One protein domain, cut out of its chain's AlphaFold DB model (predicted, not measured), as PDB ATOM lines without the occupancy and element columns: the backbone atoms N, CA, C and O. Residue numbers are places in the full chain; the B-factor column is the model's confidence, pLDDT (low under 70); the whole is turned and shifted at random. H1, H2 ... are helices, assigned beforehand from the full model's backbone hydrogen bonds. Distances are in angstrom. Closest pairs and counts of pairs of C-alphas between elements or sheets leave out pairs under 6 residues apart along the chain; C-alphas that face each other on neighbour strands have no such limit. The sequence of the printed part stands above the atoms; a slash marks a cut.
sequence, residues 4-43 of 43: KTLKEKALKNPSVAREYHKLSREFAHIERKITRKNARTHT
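Overview. This is residues 4 to 43 of the 43 residues of the protein "Toxin-antitoxin system toxin component" of Idiomarinaceae bacterium HL-53 (UniProt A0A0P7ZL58). One long, straight helix, H2, makes the length of the model, and a short helix, H1, stands off its first end at an angle, like the foot of an L. Residues 22 to 43, of which 22 to 41 belong to H2, stick out free. The printed part has 40 residues with two named helices, H1 then H2, and no named strand; the class is all helix. It is extended, with a radius of gyration of the C-alphas of 15.0 A and spans of 45 by 18 by 6 A.

Along the chain. H1 holds residues 4 to 10 and begins with C-alpha 4 at (-25.976, -27.771, -18.337); it is 10.0 A long from first to last C-alpha. H2 holds residues 14 to 41, 40.9 A from first to last C-alpha, and ends with C-alpha 41 at (-1.911, -1.130, -22.040).

Arrangement. A tight link of 3 residues joins H1 to H2. The two are close but not clearly touching; their closest C-alphas, those of Ala 10 and Val 16, are 6.7 A apart. They run opposite ways at a steep tilt of 52 degrees. In H1 and H2 every O i to N i+4 pair is within hydrogen-bond range.

Size, cuts and confidence. The two C-alphas farthest apart, those of Asn 13 and Thr 43, are 45.3 A apart. The printed part has no cut. Its mean pLDDT is 91.0, and residues 42 to 43 are under 70.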
ATOM      1  N   LYS A   4     -24.819 -28.675 -18.369       93.62
ATOM      2  CA  LYS A   4     -25.976 -27.771 -18.337       93.62
ATOM      3  C   LYS A   4     -27.096 -28.336 -17.459       93.62
ATOM      4  O   LYS A   4     -27.579 -27.656 -16.562       93.62
ATOM      5  N   THR A   5     -27.439 -29.606 -17.660       95.88
ATOM      6  CA  THR A   5     -28.479 -30.296 -16.882       95.88
ATOM      7  C   THR A   5     -28.099 -30.427 -15.404       95.88
ATOM      8  O   THR A   5     -28.954 -30.288 -14.531       95.88
ATOM      9  N   LEU A   6     -26.822 -30.683 -15.101       94.75
ATOM     10  CA  LEU A   6     -26.336 -30.761 -13.721       94.75
ATOM     11  C   LEU A   6     -26.432 -29.401 -13.019       94.75
ATOM     12  O   LEU A   6     -26.922 -29.321 -11.892       94.75
ATOM     13  N   LYS A   7     -26.039 -28.331 -13.716       92.94
ATOM     14  CA  LYS A   7     -26.155 -26.953 -13.233       92.94
ATOM     15  C   LYS A   7     -27.610 -26.582 -12.945       92.94
ATOM     16  O   LYS A   7     -27.901 -26.097 -11.859       92.94
ATOM     17  N   GLU A   8     -28.525 -26.844 -13.875       95.44
ATOM     18  CA  GLU A   8     -29.955 -26.552 -13.691       95.44
ATOM     19  C   GLU A   8     -30.543 -27.278 -12.476       95.44
ATOM     20  O   GLU A   8     -31.322 -26.690 -11.732       95.44
ATOM     21  N   LYS A   9     -30.137 -28.529 -12.225       96.62
ATOM     22  CA  LYS A   9     -30.544 -29.263 -11.019       96.62
ATOM     23  C   LYS A   9     -29.964 -28.652  -9.743       96.62
ATOM     24  O   LYS A   9     -30.699 -28.500  -8.773       96.62
ATOM     25  N   ALA A  10     -28.683 -28.284  -9.743       93.88
ATOM     26  CA  ALA A  10     -28.019 -27.697  -8.580       93.88
ATOM     27  C   ALA A  10     -28.606 -26.326  -8.197       93.88
ATOM     28  O   ALA A  10     -28.810 -26.048  -7.016       93.88
ATOM     29  N   LEU A  11     -28.955 -25.502  -9.191       95.81
ATOM     30  CA  LEU A  11     -29.542 -24.174  -8.979       95.81
ATOM     31  C   LEU A  11     -30.986 -24.201  -8.460       95.81
ATOM     32  O   LEU A  11     -31.500 -23.158  -8.069       95.81
ATOM     33  N   LYS A  12     -31.641 -25.369  -8.395       95.94
ATOM     34  CA  LYS A  12     -32.935 -25.497  -7.703       95.94
ATOM     35  C   LYS A  12     -32.807 -25.333  -6.188       95.94
ATOM     36  O   LYS A  12     -33.800 -25.019  -5.542       95.94
ATOM     37  N   ASN A  13     -31.619 -25.544  -5.617       96.94
ATOM     38  CA  ASN A  13     -31.367 -25.276  -4.206       96.94
ATOM     39  C   ASN A  13     -31.086 -23.770  -4.009       96.94
ATOM     40  O   ASN A  13     -30.082 -23.281  -4.535       96.94
ATOM     41  N   PRO A  14     -31.908 -23.034  -3.233       95.88
ATOM     42  CA  PRO A  14     -31.749 -21.589  -3.058       95.88
ATOM     43  C   PRO A  14     -30.391 -21.167  -2.483       95.88
ATOM     44  O   PRO A  14     -29.855 -20.132  -2.878       95.88
ATOM     45  N   SER A  15     -29.809 -21.970  -1.585       96.25
ATOM     46  CA  SER A  15     -28.486 -21.698  -1.006       96.25
ATOM     47  C   SER A  15     -27.393 -21.792  -2.074       96.25
ATOM     48  O   SER A  15     -26.598 -20.867  -2.251       96.25
ATOM     49  N   VAL A  16     -27.430 -22.858  -2.879       95.69
ATOM     50  CA  VAL A  16     -26.496 -23.067  -3.995       95.69
ATOM     51  C   VAL A  16     -26.655 -21.979  -5.053       95.69
ATOM     52  O   VAL A  16     -25.662 -21.448  -5.544       95.69
ATOM     53  N   ALA A  17     -27.893 -21.605  -5.385       96.62
ATOM     54  CA  ALA A  17     -28.164 -20.537  -6.340       96.62
ATOM     55  C   ALA A  17     -27.607 -19.188  -5.866       96.62
ATOM     56  O   ALA A  17     -26.983 -18.466  -6.645       96.62
ATOM     57  N   ARG A  18     -27.784 -18.858  -4.582       97.69
ATOM     58  CA  ARG A  18     -27.282 -17.609  -3.998       97.69
ATOM     59  C   ARG A  18     -25.760 -17.518  -4.077       97.69
ATOM     60  O   ARG A  18     -25.250 -16.513  -4.574       97.69
ATOM     61  N   GLU A  19     -25.053 -18.560  -3.641       97.12
ATOM     62  CA  GLU A  19     -23.586 -18.598  -3.700       97.12
ATOM     63  C   GLU A  19     -23.080 -18.605  -5.147       97.12
ATOM     64  O   GLU A  19     -22.176 -17.843  -5.493       97.12
ATOM     65  N   TYR A  20     -23.731 -19.362  -6.038       96.50
ATOM     66  CA  TYR A  20     -23.410 -19.355  -7.465       96.50
ATOM     67  C   TYR A  20     -23.506 -17.947  -8.070       96.50
ATOM     68  O   TYR A  20     -22.588 -17.493  -8.754       96.50
ATOM     69  N   HIS A  21     -24.592 -17.218  -7.796       95.88
ATOM     70  CA  HIS A  21     -24.770 -15.856  -8.301       95.88
ATOM     71  C   HIS A  21     -23.816 -14.839  -7.670       95.88
ATOM     72  O   HIS A  21     -23.508 -13.828  -8.308       95.88
ATOM     73  N   LYS A  22     -23.371 -15.065  -6.432       97.38
ATOM     74  CA  LYS A  22     -22.348 -14.239  -5.787       97.38
ATOM     75  C   LYS A  22     -21.003 -14.421  -6.490       97.38
ATOM     76  O   LYS A  22     -20.463 -13.448  -7.014       97.38
ATOM     77  N   LEU A  23     -20.542 -15.664  -6.617       96.69
ATOM     78  CA  LEU A  23     -19.291 -15.994  -7.304       96.69
ATOM     79  C   LEU A  23     -19.317 -15.545  -8.767       96.69
ATOM     80  O   LEU A  23     -18.367 -14.936  -9.247       96.69
ATOM     81  N   SER A  24     -20.434 -15.753  -9.469       96.12
ATOM     82  CA  SER A  24     -20.584 -15.308 -10.859       96.12
ATOM     83  C   SER A  24     -20.420 -13.791 -11.013       96.12
ATOM     84  O   SER A  24     -19.872 -13.343 -12.018       96.12
ATOM     85  N   ARG A  25     -20.866 -12.995 -10.031       96.94
ATOM     86  CA  ARG A  25     -20.662 -11.539 -10.025       96.94
ATOM     87  C   ARG A  25     -19.210 -11.161  -9.740       96.94
ATOM     88  O   ARG A  25     -18.693 -10.254 -10.390       96.94
ATOM     89  N   GLU A  26     -18.561 -11.845  -8.801       96.94
ATOM     90  CA  GLU A  26     -17.144 -11.628  -8.481       96.94
ATOM     91  C   GLU A  26     -16.248 -11.940  -9.687       96.94
ATOM     92  O   GLU A  26     -15.416 -11.111 -10.059       96.94
ATOM     93  N   PHE A  27     -16.497 -13.060 -10.372       96.50
ATOM     94  CA  PHE A  27     -15.811 -13.409 -11.619       96.50
ATOM     95  C   PHE A  27     -15.999 -12.340 -12.697       96.50
ATOM     96  O   PHE A  27     -15.012 -11.837 -13.230       96.50
ATOM     97  N   ALA A  28     -17.239 -11.910 -12.951       95.56
ATOM     98  CA  ALA A  28     -17.512 -10.867 -13.942       95.56
ATOM     99  C   ALA A  28     -16.801  -9.538 -13.615       95.56
ATOM    100  O   ALA A  28     -16.397  -8.794 -14.511       95.56
ATOM    101  N   HIS A  29     -16.630  -9.213 -12.330       96.06
ATOM    102  CA  HIS A  29     -15.880  -8.027 -11.912       96.06
ATOM    103  C   HIS A  29     -14.381  -8.156 -12.190       96.06
ATOM    104  O   HIS A  29     -13.757  -7.200 -12.662       96.06
ATOM    105  N   ILE A  30     -13.808  -9.332 -11.932       95.25
ATOM    106  CA  ILE A  30     -12.405  -9.635 -12.238       95.25
ATOM    107  C   ILE A  30     -12.167  -9.561 -13.749       95.25
ATOM    108  O   ILE A  30     -11.258  -8.849 -14.178       95.25
ATOM    109  N   GLU A  31     -13.020 -10.200 -14.553       94.62
ATOM    110  CA  GLU A  31     -12.933 -10.158 -16.017       94.62
ATOM    111  C   GLU A  31     -12.941  -8.718 -16.531       94.62
ATOM    112  O   GLU A  31     -12.045  -8.315 -17.267       94.62
ATOM    113  N   ARG A  32     -13.880  -7.885 -16.063       93.50
ATOM    114  CA  ARG A  32     -13.933  -6.465 -16.449       93.50
ATOM    115  C   ARG A  32     -12.663  -5.706 -16.083       93.50
ATOM    116  O   ARG A  32     -12.229  -4.857 -16.860       93.50
ATOM    117  N   LYS A  33     -12.079  -5.964 -14.909       93.56
ATOM    118  CA  LYS A  33     -10.820  -5.323 -14.496       93.56
ATOM    119  C   LYS A  33      -9.664  -5.727 -15.404       93.56
ATOM    120  O   LYS A  33      -8.902  -4.851 -15.811       93.56
ATOM    121  N   ILE A  34      -9.560  -7.010 -15.744       92.69
ATOM    122  CA  ILE A  34      -8.533  -7.523 -16.658       92.69
ATOM    123  C   ILE A  34      -8.719  -6.910 -18.049       92.69
ATOM    124  O   ILE A  34      -7.779  -6.328 -18.586       92.69
ATOM    125  N   THR A  35      -9.938  -6.934 -18.592       90.88
ATOM    126  CA  THR A  35     -10.249  -6.359 -19.909       90.88
ATOM    127  C   THR A  35      -9.926  -4.867 -19.971       90.88
ATOM    128  O   THR A  35      -9.279  -4.418 -20.912       90.88
ATOM    129  N   ARG A  36     -10.309  -4.090 -18.947       87.69
ATOM    130  CA  ARG A  36      -9.985  -2.653 -18.872       87.69
ATOM    131  C   ARG A  36      -8.486  -2.396 -18.762       87.69
ATOM    132  O   ARG A  36      -8.000  -1.446 -19.365       87.69
ATOM    133  N   LYS A  37      -7.762  -3.216 -17.992       83.19
ATOM    134  CA  LYS A  37      -6.302  -3.120 -17.887       83.19
ATOM    135  C   LYS A  37      -5.671  -3.349 -19.258       83.19
ATOM    136  O   LYS A  37      -4.950  -2.474 -19.712       83.19
ATOM    137  N   ASN A  38      -6.019  -4.444 -19.932       80.38
ATOM    138  CA  ASN A  38      -5.481  -4.788 -21.250       80.38
ATOM    139  C   ASN A  38      -5.787  -3.720 -22.307       80.38
ATOM    140  O   ASN A  38      -4.903  -3.377 -23.083       80.38
ATOM    141  N   ALA A  39      -6.996  -3.148 -22.299       77.75
ATOM    142  CA  ALA A  39      -7.359  -2.051 -23.195       77.75
ATOM    143  C   ALA A  39      -6.495  -0.796 -22.975       77.75
ATOM    144  O   ALA A  39      -6.159  -0.116 -23.936       77.75
ATOM    145  N   ARG A  40      -6.107  -0.509 -21.726       70.50
ATOM    146  CA  ARG A  40      -5.271   0.648 -21.366       70.50
ATOM    147  C   ARG A  40      -3.780   0.434 -21.643       70.50
ATOM    148  O   ARG A  40      -3.067   1.408 -21.816       70.50
ATOM    149  N   THR A  41      -3.299  -0.811 -21.653       71.50
ATOM    150  CA  THR A  41      -1.911  -1.130 -22.040       71.50
ATOM    151  C   THR A  41      -1.705  -1.187 -23.554       71.50
ATOM    152  O   THR A  41      -0.563  -1.205 -23.995       71.50
ATOM    153  N   HIS A  42      -2.785  -1.255 -24.339       59.41
ATOM    154  CA  HIS A  42      -2.757  -1.307 -25.806       59.41
ATOM    155  C   HIS A  42      -2.993   0.056 -26.490       59.41
ATOM    156  O   HIS A  42      -3.075   0.104 -27.716       59.41
ATOM    157  N   THR A  43      -3.097   1.138 -25.714       52.78
ATOM    158  CA  THR A  43      -3.082   2.542 -26.169       52.78
ATOM    159  C   THR A  43      -1.753   3.181 -25.821       52.78
ATOM    160  O   THR A  43      -1.201   3.888 -26.685       52.78
TER     161      THR A  43